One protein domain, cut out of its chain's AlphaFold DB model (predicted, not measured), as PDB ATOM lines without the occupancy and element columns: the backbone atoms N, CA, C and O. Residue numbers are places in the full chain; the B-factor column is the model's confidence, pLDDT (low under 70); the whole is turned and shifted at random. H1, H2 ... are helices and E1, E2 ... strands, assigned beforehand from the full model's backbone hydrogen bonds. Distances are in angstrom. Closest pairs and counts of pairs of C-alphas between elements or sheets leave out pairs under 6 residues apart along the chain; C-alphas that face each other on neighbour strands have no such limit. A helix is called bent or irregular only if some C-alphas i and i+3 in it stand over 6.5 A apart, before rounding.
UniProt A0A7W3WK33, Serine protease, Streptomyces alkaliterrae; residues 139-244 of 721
ATOM      1  N   HIS A 139     -32.770  25.977 -21.494       88.38
ATOM      2  CA  HIS A 139     -33.933  26.620 -22.106       88.38
ATOM      3  C   HIS A 139     -35.227  25.823 -21.879       88.38
ATOM      4  O   HIS A 139     -36.216  26.401 -21.441       88.38
ATOM      5  N   GLU A 140     -35.200  24.508 -22.104       88.38
ATOM      6  CA  GLU A 140     -36.354  23.616 -21.917       88.38
ATOM      7  C   GLU A 140     -36.778  23.569 -20.442       88.38
ATOM      8  O   GLU A 140     -37.968  23.592 -20.123       88.38
ATOM      9  N   VAL A 141     -35.801  23.583 -19.526       90.12
ATOM     10  CA  VAL A 141     -36.055  23.677 -18.082       90.12
ATOM     11  C   VAL A 141     -36.774  24.982 -17.733       90.12
ATOM     12  O   VAL A 141     -37.752  24.957 -16.984       90.12
ATOM     13  N   PHE A 142     -36.344  26.119 -18.283       93.50
ATOM     14  CA  PHE A 142     -37.007  27.403 -18.046       93.50
ATOM     15  C   PHE A 142     -38.390  27.506 -18.701       93.50
ATOM     16  O   PHE A 142     -39.297  28.076 -18.093       93.50
ATOM     17  N   GLU A 143     -38.608  26.904 -19.870       94.00
ATOM     18  CA  GLU A 143     -39.947  26.811 -20.465       94.00
ATOM     19  C   GLU A 143     -40.905  25.989 -19.593       94.00
ATOM     20  O   GLU A 143     -42.017  26.435 -19.285       94.00
ATOM     21  N   ALA A 144     -40.460  24.818 -19.130       93.06
ATOM     22  CA  ALA A 144     -41.232  23.977 -18.222       93.06
ATOM     23  C   ALA A 144     -41.518  24.702 -16.895       93.06
ATOM     24  O   ALA A 144     -42.637  24.649 -16.374       93.06
ATOM     25  N   TRP A 145     -40.533  25.440 -16.378       94.38
ATOM     26  CA  TRP A 145     -40.686  26.249 -15.171       94.38
ATOM     27  C   TRP A 145     -41.713  27.367 -15.342       94.38
ATOM     28  O   TRP A 145     -42.601  27.518 -14.500       94.38
ATOM     29  N   LEU A 146     -41.672  28.103 -16.457       97.25
ATOM     30  CA  LEU A 146     -42.669  29.123 -16.784       97.25
ATOM     31  C   LEU A 146     -44.082  28.528 -16.839       97.25
ATOM     32  O   LEU A 146     -45.025  29.129 -16.314       97.25
ATOM     33  N   ALA A 147     -44.243  27.350 -17.444       95.81
ATOM     34  CA  ALA A 147     -45.528  26.660 -17.508       95.81
ATOM     35  C   ALA A 147     -46.037  26.264 -16.109       95.81
ATOM     36  O   ALA A 147     -47.204  26.515 -15.781       95.81
ATOM     37  N   LEU A 148     -45.162  25.718 -15.255       95.25
ATOM     38  CA  LEU A 148     -45.494  25.355 -13.876       95.25
ATOM     39  C   LEU A 148     -45.870  26.585 -13.038       95.25
ATOM     40  O   LEU A 148     -46.910  26.582 -12.372       95.25
ATOM     41  N   LEU A 149     -45.082  27.660 -13.105       96.94
ATOM     42  CA  LEU A 149     -45.385  28.922 -12.426       96.94
ATOM     43  C   LEU A 149     -46.725  29.498 -12.883       96.94
ATOM     44  O   LEU A 149     -47.551  29.886 -12.058       96.94
ATOM     45  N   SER A 150     -46.987  29.483 -14.187       97.75
ATOM     46  CA  SER A 150     -48.248  29.961 -14.759       97.75
ATOM     47  C   SER A 150     -49.452  29.170 -14.235       97.75
ATOM     48  O   SER A 150     -50.491  29.757 -13.917       97.75
ATOM     49  N   LEU A 151     -49.312  27.850 -14.076       95.69
ATOM     50  CA  LEU A 151     -50.336  26.994 -13.478       95.69
ATOM     51  C   LEU A 151     -50.526  27.271 -11.977       95.69
ATOM     52  O   LEU A 151     -51.668  27.345 -11.513       95.69
ATOM     53  N   ARG A 152     -49.439  27.458 -11.217       96.12
ATOM     54  CA  ARG A 152     -49.483  27.784  -9.776       96.12
ATOM     55  C   ARG A 152     -50.149  29.144  -9.530       96.12
ATOM     56  O   ARG A 152     -51.047  29.244  -8.690       96.12
ATOM     57  N   ILE A 153     -49.802  30.164 -10.320       97.19
ATOM     58  CA  ILE A 153     -50.438  31.490 -10.275       97.19
ATOM     59  C   ILE A 153     -51.928  31.367 -10.599       97.19
ATOM     60  O   ILE A 153     -52.768  31.864  -9.849       97.19
ATOM     61  N   ALA A 154     -52.281  30.672 -11.684       96.44
ATOM     62  CA  ALA A 154     -53.674  30.486 -12.072       96.44
ATOM     63  C   ALA A 154     -54.489  29.737 -11.013       96.44
ATOM     64  O   ALA A 154     -55.643  30.084 -10.774       96.44
ATOM     65  N   THR A 155     -53.898  28.744 -10.348       95.19
ATOM     66  CA  THR A 155     -54.546  28.005  -9.256       95.19
ATOM     67  C   THR A 155     -54.814  28.923  -8.064       95.19
ATOM     68  O   THR A 155     -55.938  28.964  -7.565       95.19
ATOM     69  N   THR A 156     -53.826  29.732  -7.680       94.62
ATOM     70  CA  THR A 156     -53.929  30.690  -6.568       94.62
ATOM     71  C   THR A 156     -54.984  31.766  -6.848       94.62
ATOM     72  O   THR A 156     -55.884  31.995  -6.044       94.62
ATOM     73  N   VAL A 157     -54.955  32.365  -8.042       94.12
ATOM     74  CA  VAL A 157     -55.944  33.366  -8.484       94.12
ATOM     75  C   VAL A 157     -57.338  32.749  -8.648       94.12
ATOM     76  O   VAL A 157     -58.347  33.373  -8.319       94.12
ATOM     77  N   GLY A 158     -57.418  31.527  -9.177       91.62
ATOM     78  CA  GLY A 158     -58.666  30.811  -9.432       91.62
ATOM     79  C   GLY A 158     -59.392  30.378  -8.158       91.62
ATOM     80  O   GLY A 158     -60.624  30.372  -8.149       91.62
ATOM     81  N   ALA A 159     -58.650  30.077  -7.087       88.69
ATOM     82  CA  ALA A 159     -59.197  29.751  -5.769       88.69
ATOM     83  C   ALA A 159     -59.931  30.939  -5.121       88.69
ATOM     84  O   ALA A 159     -60.921  30.742  -4.420       88.69
ATOM     85  N   GLY A 160     -59.501  32.174  -5.407       81.06
ATOM     86  CA  GLY A 160     -60.145  33.398  -4.920       81.06
ATOM     87  C   GLY A 160     -61.432  33.795  -5.660       81.06
ATOM     88  O   GLY A 160     -62.092  34.754  -5.260       81.06
ATOM     89  N   ARG A 161     -61.810  33.096  -6.742       85.25
ATOM     90  CA  ARG A 161     -63.003  33.412  -7.551       85.25
ATOM     91  C   ARG A 161     -64.214  32.580  -7.131       85.25
ATOM     92  O   ARG A 161     -64.084  31.427  -6.727       85.25
ATOM     93  N   ARG A 162     -65.416  33.152  -7.273       79.62
ATOM     94  CA  ARG A 162     -66.694  32.455  -7.057       79.62
ATOM     95  C   ARG A 162     -67.523  32.443  -8.351       79.62
ATOM     96  O   ARG A 162     -67.864  33.525  -8.824       79.62
ATOM     97  N   PRO A 163     -67.863  31.261  -8.907       80.31
ATOM     98  CA  PRO A 163     -67.434  29.918  -8.485       80.31
ATOM     99  C   PRO A 163     -65.936  29.657  -8.749       80.31
ATOM    100  O   PRO A 163     -65.316  30.331  -9.573       80.31
ATOM    101  N   ALA A 164     -65.366  28.667  -8.051       79.94
ATOM    102  CA  ALA A 164     -63.957  28.296  -8.192       79.94
ATOM    103  C   ALA A 164     -63.643  27.806  -9.617       79.94
ATOM    104  O   ALA A 164     -64.367  26.983 -10.187       79.94
ATOM    105  N   VAL A 165     -62.539  28.295 -10.185       87.50
ATOM    106  CA  VAL A 165     -62.140  27.994 -11.567       87.50
ATOM    107  C   VAL A 165     -61.511  26.602 -11.654       87.50
ATOM    108  O   VAL A 165     -60.564  26.303 -10.934       87.50
ATOM    109  N   ARG A 166     -62.004  25.745 -12.560       86.00
ATOM    110  CA  ARG A 166     -61.497  24.374 -12.766       86.00
ATOM    111  C   ARG A 166     -61.379  24.006 -14.249       86.00
ATOM    112  O   ARG A 166     -61.944  24.671 -15.120       86.00
ATOM    113  N   GLY A 167     -60.642  22.931 -14.537       89.81
ATOM    114  CA  GLY A 167     -60.555  22.321 -15.868       89.81
ATOM    115  C   GLY A 167     -60.076  23.288 -16.958       89.81
ATOM    116  O   GLY A 167     -59.073  23.982 -16.800       89.81
ATOM    117  N   GLY A 168     -60.799  23.361 -18.080       90.00
ATOM    118  CA  GLY A 168     -60.423  24.214 -19.216       90.00
ATOM    119  C   GLY A 168     -60.355  25.713 -18.894       90.00
ATOM    120  O   GLY A 168     -59.565  26.432 -19.503       90.00
ATOM    121  N   ALA A 169     -61.127  26.192 -17.914       91.31
ATOM    122  CA  ALA A 169     -61.053  27.583 -17.475       91.31
ATOM    123  C   ALA A 169     -59.758  27.875 -16.695       91.31
ATOM    124  O   ALA A 169     -59.200  28.961 -16.842       91.31
ATOM    125  N   LEU A 170     -59.238  26.894 -15.946       94.44
ATOM    126  CA  LEU A 170     -57.943  27.004 -15.271       94.44
ATOM    127  C   LEU A 170     -56.798  27.043 -16.292       94.44
ATOM    128  O   LEU A 170     -55.912  27.880 -16.173       94.44
ATOM    129  N   ARG A 171     -56.867  26.224 -17.354       94.31
ATOM    130  CA  ARG A 171     -55.889  26.264 -18.460       94.31
ATOM    131  C   ARG A 171     -55.848  27.626 -19.156       94.31
ATOM    132  O   ARG A 171     -54.770  28.154 -19.400       94.31
ATOM    133  N   ARG A 172     -57.012  28.230 -19.426       95.56
ATOM    134  CA  ARG A 172     -57.078  29.601 -19.968       95.56
ATOM    135  C   ARG A 172     -56.465  30.621 -19.010       95.56
ATOM    136  O   ARG A 172     -55.750  31.511 -19.453       95.56
ATOM    137  N   LEU A 173     -56.722  30.488 -17.710       95.88
ATOM    138  CA  LEU A 173     -56.153  31.380 -16.703       95.88
ATOM    139  C   LEU A 173     -54.625  31.231 -16.595       95.88
ATOM    140  O   LEU A 173     -53.941  32.239 -16.456       95.88
ATOM    141  N   ALA A 174     -54.093  30.014 -16.735       97.19
ATOM    142  CA  ALA A 174     -52.653  29.762 -16.814       97.19
ATOM    143  C   ALA A 174     -52.030  30.406 -18.059       97.19
ATOM    144  O   ALA A 174     -51.008  31.072 -17.946       97.19
ATOM    145  N   ALA A 175     -52.682  30.324 -19.224       97.50
ATOM    146  CA  ALA A 175     -52.224  31.037 -20.420       97.50
ATOM    147  C   ALA A 175     -52.202  32.569 -20.219       97.50
ATOM    148  O   ALA A 175     -51.270  33.243 -20.652       97.50
ATOM    149  N   VAL A 176     -53.191  33.126 -19.505       97.44
ATOM    150  CA  VAL A 176     -53.191  34.552 -19.122       97.44
ATOM    151  C   VAL A 176     -52.050  34.871 -18.151       97.44
ATOM    152  O   VAL A 176     -51.413  35.912 -18.296       97.44
ATOM    153  N   ALA A 177     -51.771  33.996 -17.180       97.88
ATOM    154  CA  ALA A 177     -50.647  34.157 -16.258       97.88
ATOM    155  C   ALA A 177     -49.306  34.177 -17.008       97.88
ATOM    156  O   ALA A 177     -48.528  35.110 -16.815       97.88
ATOM    157  N   ALA A 178     -49.091  33.238 -17.935       97.94
ATOM    158  CA  ALA A 178     -47.914  33.206 -18.801       97.94
ATOM    159  C   ALA A 178     -47.772  34.511 -19.603       97.94
ATOM    160  O   ALA A 178     -46.726  35.158 -19.568       97.94
ATOM    161  N   GLY A 179     -48.850  34.963 -20.257       97.88
ATOM    162  CA  GLY A 179     -48.854  36.221 -21.010       97.88
ATOM    163  C   GLY A 179     -48.512  37.447 -20.153       97.88
ATOM    164  O   GLY A 179     -47.808  38.347 -20.611       97.88
ATOM    165  N   ARG A 180     -48.949  37.476 -18.888       97.94
ATOM    166  CA  ARG A 180     -48.595  38.544 -17.939       97.94
ATOM    167  C   ARG A 180     -47.134  38.486 -17.505       97.94
ATOM    168  O   ARG A 180     -46.514  39.539 -17.411       97.94
ATOM    169  N   LEU A 181     -46.572  37.297 -17.298       98.00
ATOM    170  CA  LEU A 181     -45.141  37.136 -17.015       98.00
ATOM    171  C   LEU A 181     -44.278  37.589 -18.201       98.00
ATOM    172  O   LEU A 181     -43.318  38.330 -18.008       98.00
ATOM    173  N   HIS A 182     -44.666  37.255 -19.435       97.44
ATOM    174  CA  HIS A 182     -44.013  37.791 -20.632       97.44
ATOM    175  C   HIS A 182     -44.118  39.323 -20.713       97.44
ATOM    176  O   HIS A 182     -43.132  39.993 -21.018       97.44
ATOM    177  N   LEU A 183     -45.286  39.901 -20.409       96.12
ATOM    178  CA  LEU A 183     -45.457  41.357 -20.392       96.12
ATOM    179  C   LEU A 183     -44.603  42.028 -19.307       96.12
ATOM    180  O   LEU A 183     -44.038  43.093 -19.555       96.12
ATOM    181  N   ALA A 184     -44.499  41.411 -18.128       95.56
ATOM    182  CA  ALA A 184     -43.618  41.846 -17.052       95.56
ATOM    183  C   ALA A 184     -42.160  41.876 -17.525       95.56
ATOM    184  O   ALA A 184     -41.531  42.929 -17.486       95.56
ATOM    185  N   ALA A 185     -41.659  40.769 -18.076       94.56
ATOM    186  CA  ALA A 185     -40.296  40.688 -18.596       94.56
ATOM    187  C   ALA A 185     -40.014  41.746 -19.673       94.56
ATOM    188  O   ALA A 185     -39.010  42.452 -19.599       94.56
ATOM    189  N   ARG A 186     -40.937  41.951 -20.620       91.75
ATOM    190  CA  ARG A 186     -40.800  42.999 -21.641       91.75
ATOM    191  C   ARG A 186     -40.709  44.405 -21.036       91.75
ATOM    192  O   ARG A 186     -39.971  45.240 -21.547       91.75
ATOM    193  N   ARG A 187     -41.444  44.687 -19.956       90.94
ATOM    194  CA  ARG A 187     -41.373  45.983 -19.259       90.94
ATOM    195  C   ARG A 187     -40.091  46.140 -18.437       90.94
ATOM    196  O   ARG A 187     -39.588  47.257 -18.364       90.94
ATOM    197  N   CYS A 188     -39.522  45.052 -17.911       88.19
ATOM    198  CA  CYS A 188     -38.220  45.062 -17.232       88.19
ATOM    199  C   CYS A 188     -37.048  45.442 -18.158       88.19
ATOM    200  O   CYS A 188     -36.020  45.907 -17.673       88.19
ATOM    201  N   LEU A 189     -37.184  45.276 -19.480       84.94
ATOM    202  CA  LEU A 189     -36.192  45.743 -20.463       84.94
ATOM    203  C   LEU A 189     -36.169  47.272 -20.635       84.94
ATOM    204  O   LEU A 189     -35.250  47.805 -21.249       84.94
ATOM    205  N   GLY A 190     -37.182  47.975 -20.120       74.62
ATOM    206  CA  GLY A 190     -37.240  49.431 -20.137       74.62
ATOM    207  C   GLY A 190     -36.193  50.091 -19.224       74.62
ATOM    208  O   GLY A 190     -35.363  49.422 -18.608       74.62
ATOM    209  N   PRO A 191     -36.244  51.425 -19.068       64.31
ATOM    210  CA  PRO A 191     -35.247  52.195 -18.311       64.31
ATOM    211  C   PRO A 191     -35.159  51.852 -16.807       64.31
ATOM    212  O   PRO A 191     -34.233  52.305 -16.138       64.31
ATOM    213  N   GLY A 192     -36.070  51.031 -16.273       59.94
ATOM    214  CA  GLY A 192     -36.152  50.614 -14.864       59.94
ATOM    215  C   GLY A 192     -35.075  49.631 -14.384       59.94
ATOM    216  O   GLY A 192     -35.318  48.905 -13.428       59.94
ATOM    217  N   ARG A 193     -33.905  49.571 -15.041       69.69
ATOM    218  CA  ARG A 193     -32.742  48.729 -14.671       69.69
ATOM    219  C   ARG A 193     -33.055  47.240 -14.415       69.69
ATOM    220  O   ARG A 193     -32.306  46.580 -13.718       69.69
ATOM    221  N   GLY A 194     -34.104  46.679 -15.018       74.81
ATOM    222  CA  GLY A 194     -34.483  45.273 -14.803       74.81
ATOM    223  C   GLY A 194     -35.606  45.026 -13.807       74.81
ATOM    224  O   GLY A 194     -36.061  43.887 -13.689       74.81
ATOM    225  N   ALA A 195     -36.094  46.079 -13.155       83.94
ATOM    226  CA  ALA A 195     -37.270  46.045 -12.303       83.94
ATOM    227  C   ALA A 195     -38.477  46.712 -12.985       83.94
ATOM    228  O   ALA A 195     -38.359  47.597 -13.837       83.94
ATOM    229  N   LEU A 196     -39.667  46.285 -12.580       90.12
ATOM    230  CA  LEU A 196     -40.921  46.985 -12.805       90.12
ATOM    231  C   LEU A 196     -41.062  48.072 -11.750       90.12
ATOM    232  O   LEU A 196     -41.022  47.769 -10.560       90.12
ATOM    233  N   ASP A 197     -41.317  49.312 -12.157       88.25
ATOM    234  CA  ASP A 197     -41.811  50.301 -11.202       88.25
ATOM    235  C   ASP A 197     -43.174  49.863 -10.620       88.25
ATOM    236  O   ASP A 197     -43.874  49.002 -11.172       88.25
ATOM    237  N   GLN A 198     -43.562  50.450  -9.488       90.31
ATOM    238  CA  GLN A 198     -44.795  50.089  -8.787       90.31
ATOM    239  C   GLN A 198     -46.043  50.171  -9.685       90.31
ATOM    240  O   GLN A 198     -46.917  49.302  -9.626       90.31
ATOM    241  N   ARG A 199     -46.117  51.179 -10.563       91.88
ATOM    242  CA  ARG A 199     -47.255  51.389 -11.469       91.88
ATOM    243  C   ARG A 199     -47.286  50.335 -12.573       91.88
ATOM    244  O   ARG A 199     -48.354  49.827 -12.929       91.88
ATOM    245  N   ALA A 200     -46.131  50.000 -13.133       92.31
ATOM    246  CA  ALA A 200     -45.957  48.981 -14.149       92.31
ATOM    247  C   ALA A 200     -46.301  47.600 -13.588       92.31
ATOM    248  O   ALA A 200     -46.998  46.852 -14.276       92.31
ATOM    249  N   PHE A 201     -45.886  47.305 -12.351       94.94
ATOM    250  CA  PHE A 201     -46.255  46.089 -11.633       94.94
ATOM    251  C   PHE A 201     -47.768  45.984 -11.451       94.94
ATOM    252  O   PHE A 201     -48.354  45.017 -11.927       94.94
ATOM    253  N   GLU A 202     -48.424  46.993 -10.868       95.62
ATOM    254  CA  GLU A 202     -49.874  46.956 -10.628       95.62
ATOM    255  C   GLU A 202     -50.685  46.861 -11.932       95.62
ATOM    256  O   GLU A 202     -51.715  46.192 -11.995       95.62
ATOM    257  N   THR A 203     -50.189  47.468 -13.013       95.62
ATOM    258  CA  THR A 203     -50.814  47.355 -14.338       95.62
ATOM    259  C   THR A 203     -50.785  45.916 -14.870       95.62
ATOM    260  O   THR A 203     -51.729  45.481 -15.529       95.62
ATOM    261  N   VAL A 204     -49.699  45.175 -14.633       96.44
ATOM    262  CA  VAL A 204     -49.535  43.793 -15.119       96.44
ATOM    263  C   VAL A 204     -50.199  42.796 -14.156       96.44
ATOM    264  O   VAL A 204     -50.881  41.858 -14.582       96.44
ATOM    265  N   PHE A 205     -50.043  43.033 -12.856       97.38
ATOM    266  CA  PHE A 205     -50.546  42.230 -11.748       97.38
ATOM    267  C   PHE A 205     -51.379  43.110 -10.809       97.38
ATOM    268  O   PHE A 205     -50.886  43.569  -9.783       97.38
ATOM    269  N   PRO A 206     -52.661  43.344 -11.121       95.75
ATOM    270  CA  PRO A 206     -53.532  44.102 -10.244       95.75
ATOM    271  C   PRO A 206     -53.710  43.421  -8.887       95.75
ATOM    272  O   PRO A 206     -53.850  42.195  -8.789       95.75
ATOM    273  N   TRP A 207     -53.796  44.236  -7.836       93.50
ATOM    274  CA  TRP A 207     -54.206  43.779  -6.507       93.50
ATOM    275  C   TRP A 207     -55.626  43.207  -6.530       93.50
ATOM    276  O   TRP A 207     -55.899  42.155  -5.944       93.50
ATOM    277  N   HIS A 208     -56.526  43.849  -7.281       87.81
ATOM    278  CA  HIS A 208     -57.872  43.335  -7.485       87.81
ATOM    279  C   HIS A 208     -57.840  42.010  -8.267       87.81
ATOM    280  O   HIS A 208     -57.145  41.847  -9.272       87.81
ATOM    281  N   GLY A 209     -58.605  41.029  -7.788       86.00
ATOM    282  CA  GLY A 209     -58.608  39.683  -8.362       86.00
ATOM    283  C   GLY A 209     -57.394  38.824  -7.989       86.00
ATOM    284  O   GLY A 209     -57.260  37.744  -8.554       86.00
ATOM    285  N   GLY A 210     -56.543  39.267  -7.053       92.31
ATOM    286  CA  GLY A 210     -55.542  38.428  -6.382       92.31
ATOM    287  C   GLY A 210     -54.247  38.167  -7.154       92.31
ATOM    288  O   GLY A 210     -53.481  37.296  -6.755       92.31
ATOM    289  N   TRP A 211     -53.974  38.891  -8.244       96.69
ATOM    290  CA  TRP A 211     -52.798  38.627  -9.082       96.69
ATOM    291  C   TRP A 211     -51.486  39.042  -8.425       96.69
ATOM    292  O   TRP A 211     -50.572  38.225  -8.386       96.69
ATOM    293  N   ALA A 212     -51.408  40.271  -7.898       96.56
ATOM    294  CA  ALA A 212     -50.234  40.745  -7.161       96.56
ATOM    295  C   ALA A 212     -49.911  39.814  -5.984       96.56
ATOM    296  O   ALA A 212     -48.788  39.342  -5.854       96.56
ATOM    297  N   GLY A 213     -50.931  39.470  -5.188       95.50
ATOM    298  CA  GLY A 213     -50.782  38.534  -4.075       95.50
ATOM    299  C   GLY A 213     -50.242  37.175  -4.519       95.50
ATOM    300  O   GLY A 213     -49.316  36.677  -3.896       95.50
ATOM    301  N   ALA A 214     -50.753  36.615  -5.622       96.44
ATOM    302  CA  ALA A 214     -50.305  35.318  -6.125       96.44
ATOM    303  C   ALA A 214     -48.843  35.317  -6.594       96.44
ATOM    304  O   ALA A 214     -48.119  34.374  -6.297       96.44
ATOM    305  N   VAL A 215     -48.394  36.340  -7.333       97.31
ATOM    306  CA  VAL A 215     -47.001  36.379  -7.823       97.31
ATOM    307  C   VAL A 215     -45.991  36.650  -6.710       97.31
ATOM    308  O   VAL A 215     -44.882  36.132  -6.787       97.31
ATOM    309  N   LEU A 216     -46.384  37.408  -5.680       96.56
ATOM    310  CA  LEU A 216     -45.554  37.668  -4.504       96.56
ATOM    311  C   LEU A 216     -45.516  36.455  -3.566       96.56
ATOM    312  O   LEU A 216     -44.455  36.085  -3.093       96.56
ATOM    313  N   SER A 217     -46.651  35.788  -3.324       95.81
ATOM    314  CA  SER A 217     -46.708  34.626  -2.422       95.81
ATOM    315  C   SER A 217     -46.047  33.370  -2.988       95.81
ATOM    316  O   SER A 217     -45.774  32.433  -2.249       95.81
ATOM    317  N   LEU A 218     -45.902  33.303  -4.313       95.38
ATOM    318  CA  LEU A 218     -45.223  32.216  -5.018       95.38
ATOM    319  C   LEU A 218     -43.754  32.549  -5.309       95.38
ATOM    320  O   LEU A 218     -43.127  31.816  -6.071       95.38
ATOM    321  N   ASP A 219     -43.244  33.661  -4.766       94.81
ATOM    322  CA  ASP A 219     -41.881  34.155  -4.971       94.81
ATOM    323  C   ASP A 219     -41.485  34.241  -6.454       94.81
ATOM    324  O   ASP A 219     -40.339  34.008  -6.825       94.81
ATOM    325  N   VAL A 220     -42.428  34.587  -7.335       95.81
ATOM    326  CA  VAL A 220     -42.137  34.789  -8.767       95.81
ATOM    327  C   VAL A 220     -41.525  36.166  -8.990       95.81
ATOM    328  O   VAL A 220     -40.578  36.327  -9.764       95.81
ATOM    329  N   LEU A 221     -42.088  37.159  -8.304       95.31
ATOM    330  CA  LEU A 221     -41.563  38.511  -8.223       95.31
ATOM    331  C   LEU A 221     -41.363  38.866  -6.753       95.31
ATOM    332  O   LEU A 221     -42.158  38.458  -5.910       95.31
ATOM    333  N   GLN A 222     -40.365  39.696  -6.472       91.94
ATOM    334  CA  GLN A 222     -40.113  40.236  -5.141       91.94
ATOM    335  C   GLN A 222     -39.912  41.755  -5.193       91.94
ATOM    336  O   GLN A 222     -39.499  42.281  -6.235       91.94
ATOM    337  N   PRO A 223     -40.190  42.477  -4.093       88.06
ATOM    338  CA  PRO A 223     -39.858  43.892  -3.987       88.06
ATOM    339  C   PRO A 223     -38.353  44.129  -4.181       88.06
ATOM    340  O   PRO A 223     -37.527  43.407  -3.623       88.06
ATOM    341  N   ALA A 224     -37.998  45.150  -4.954       78.56
ATOM    342  CA  ALA A 224     -36.621  45.592  -5.155       78.56
ATOM    343  C   ALA A 224     -36.583  47.114  -5.330       78.56
ATOM    344  O   ALA A 224     -37.096  47.655  -6.311       78.56
ATOM    345  N   GLY A 225     -36.000  47.812  -4.350       76.81
ATOM    346  CA  GLY A 225     -36.051  49.272  -4.282       76.81
ATOM    347  C   GLY A 225     -37.496  49.783  -4.229       76.81
ATOM    348  O   GLY A 225     -38.281  49.353  -3.390       76.81
ATOM    349  N   GLU A 226     -37.845  50.686  -5.145       77.75
ATOM    350  CA  GLU A 226     -39.200  51.247  -5.295       77.75
ATOM    351  C   GLU A 226     -40.108  50.406  -6.221       77.75
ATOM    352  O   GLU A 226     -41.220  50.813  -6.562       77.75
ATOM    353  N   GLY A 227     -39.632  49.242  -6.669       88.06
ATOM    354  CA  GLY A 227     -40.289  48.415  -7.675       88.06
ATOM    355  C   GLY A 227     -40.297  46.926  -7.343       88.06
ATOM    356  O   GLY A 227     -40.211  46.516  -6.186       88.06
ATOM    357  N   TYR A 228     -40.423  46.110  -8.386       90.88
ATOM    358  CA  TYR A 228     -40.512  44.653  -8.316       90.88
ATOM    359  C   TYR A 228     -39.645  44.008  -9.391       90.88
ATOM    360  O   TYR A 228     -39.659  44.441 -10.541       90.88
ATOM    361  N   ARG A 229     -38.944  42.927  -9.060       89.69
ATOM    362  CA  ARG A 229     -38.120  42.167 -10.011       89.69
ATOM    363  C   ARG A 229     -38.413  40.680  -9.927       89.69
ATOM    364  O   ARG A 229     -39.022  40.230  -8.963       89.69
ATOM    365  N   PHE A 230     -37.947  39.923 -10.917       93.25
ATOM    366  CA  PHE A 230     -37.920  38.466 -10.817       93.25
ATOM    367  C   PHE A 230     -37.024  38.046  -9.657       93.25
ATOM    368  O   PHE A 230     -35.908  38.553  -9.511       93.25
ATOM    369  N   THR A 231     -37.550  37.153  -8.824       91.50
ATOM    370  CA  THR A 231     -36.822  36.575  -7.690       91.50
ATOM    371  C   THR A 231     -35.608  35.811  -8.200       91.50
ATOM    372  O   THR A 231     -34.476  36.110  -7.829       91.50
ATOM    373  N   ASP A 232     -35.848  34.892  -9.138       90.19
ATOM    374  CA  ASP A 232     -34.807  34.182  -9.869       90.19
ATOM    375  C   ASP A 232     -34.315  35.045 -11.030       90.19
ATOM    376  O   ASP A 232     -34.948  35.117 -12.087       90.19
ATOM    377  N   GLU A 233     -33.179  35.712 -10.835       86.62
ATOM    378  CA  GLU A 233     -32.664  36.663 -11.819       86.62
ATOM    379  C   GLU A 233     -32.348  36.014 -13.163       86.62
ATOM    380  O   GLU A 233     -32.669  36.583 -14.194       86.62
ATOM    381  N   GLU A 234     -31.772  34.815 -13.175       89.56
ATOM    382  CA  GLU A 234     -31.412  34.138 -14.424       89.56
ATOM    383  C   GLU A 234     -32.637  33.666 -15.216       89.56
ATOM    384  O   GLU A 234     -32.632  33.697 -16.444       89.56
ATOM    385  N   PHE A 235     -33.705  33.264 -14.520       93.56
ATOM    386  CA  PHE A 235     -34.992  32.985 -15.158       93.56
ATOM    387  C   PHE A 235     -35.617  34.277 -15.703       93.56
ATOM    388  O   PHE A 235     -36.150  34.297 -16.814       93.56
ATOM    389  N   GLY A 236     -35.512  35.371 -14.943       93.06
ATOM    390  CA  GLY A 236     -35.898  36.703 -15.391       93.06
ATOM    391  C   GLY A 236     -35.116  37.155 -16.625       93.06
ATOM    392  O   GLY A 236     -35.726  37.652 -17.568       93.06
ATOM    393  N   ASP A 237     -33.799  36.951 -16.643       92.31
ATOM    394  CA  ASP A 237     -32.899  37.289 -17.745       92.31
ATOM    395  C   ASP A 237     -33.250  36.482 -18.997       92.31
ATOM    396  O   ASP A 237     -33.359  37.055 -20.081       92.31
ATOM    397  N   TRP A 238     -33.535  35.187 -18.845       94.94
ATOM    398  CA  TRP A 238     -34.023  34.344 -19.934       94.94
ATOM    399  C   TRP A 238     -35.348  34.859 -20.508       94.94
ATOM    400  O   TRP A 238     -35.456  35.098 -21.713       94.94
ATOM    401  N   LEU A 239     -36.345  35.111 -19.653       95.94
ATOM    402  CA  LEU A 239     -37.665  35.566 -20.094       95.94
ATOM    403  C   LEU A 239     -37.618  36.972 -20.711       95.94
ATOM    404  O   LEU A 239     -38.409  37.294 -21.596       95.94
ATOM    405  N   GLN A 240     -36.692  37.817 -20.254       94.31
ATOM    406  CA  GLN A 240     -36.390  39.112 -20.859       94.31
ATOM    407  C   GLN A 240     -35.713  38.939 -22.223       94.31
ATOM    408  O   GLN A 240     -36.113  39.601 -23.176       94.31
ATOM    409  N   GLY A 241     -34.755  38.017 -22.344       93.81
ATOM    410  CA  GLY A 241     -34.078  37.684 -23.599       93.81
ATOM    411  C   GLY A 241     -35.039  37.248 -24.709       93.81
ATOM    412  O   GLY A 241     -34.836  37.629 -25.859       93.81
ATOM    413  N   VAL A 242     -36.137  36.560 -24.368       94.50
ATOM    414  CA  VAL A 242     -37.221  36.202 -25.313       94.50
ATOM    415  C   VAL A 242     -37.818  37.428 -26.019       94.50
ATOM    416  O   VAL A 242     -38.246  37.327 -27.166       94.50
ATOM    417  N   HIS A 243     -37.849  38.587 -25.355       93.19
ATOM    418  CA  HIS A 243     -38.440  39.825 -25.882       93.19
ATOM    419  C   HIS A 243     -37.409  40.851 -26.357       93.19
ATOM    420  O   HIS A 243     -37.792  41.952 -26.759       93.19
ATOM    421  N   LEU A 244     -36.115  40.542 -26.261       91.94
ATOM    422  CA  LEU A 244     -35.054  41.479 -26.602       91.94
ATOM    423  C   LEU A 244     -34.769  41.462 -28.111       91.94
ATOM    424  O   LEU A 244     -34.401  40.434 -28.679       91.94
TER     425      LEU A 244
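This is residues 139 to 244 of the 721 residues of the protein "Serine protease" of Streptomyces alkaliterrae (UniProt A0A7W3WK33). A small hairpin, E1 and E2, lies near the later part of the long helix H2, which an equally long helix, H1, crosses nearer its start as a lopsided X. Short helices H3 and H4 lie round the hairpin, and H5 meets H2 near the ends of both, making a corner. The 106 printed residues, mostly helix by class, give H1 H2 H3 H4 E1 E2 H5 in chain order, with an antiparallel sheet E1 - E2. The whole is compact, with a radius of gyration of the C-alphas of 13.2 A and spans of 40 by 31 by 18 A.

Start at the antiparallel hairpin of E1, residues 221 to 224, and E2, residues 227 to 230, where N 222 and O 229 are within hydrogen-bond range at 2.9 A. Next find H3, residues 198 to 204, whose closest C-alpha pair with E2 is Gln 198 and Gly 227, 4.9 A. The hub is H2, residues 168 to 188; its residues 182 to 188 alone touch H5, residues 233 to 241, about perpendicular at 89 degrees, closest at C-alphas 185 and 240, 4.8 A. H1, residues 139 to 159, touches H2 at a steep tilt of 61 degrees, closest at C-alphas 150 and 174, 4.9 A. H4, residues 208 to 217, is irregular, with C-alphas 209 and 212 8.5 A apart, and is apart from H2. Every O i to N i+4 pair is within hydrogen-bond range in H1, H2, H3 and H5, and 4 of 6 in H4.

Find C-alpha 139 at (-33.933, 26.620, -22.106); from there H1 runs 30.2 A. H2 runs 30.5 A to C-alpha 188 at (-38.220, 45.062, -17.232), and H4 15.0 A.

C-alphas 163 and 191 are farthest apart, 40.4 A. The printed part has no cut and no long link; residues 191 to 193 are under 70 in pLDDT.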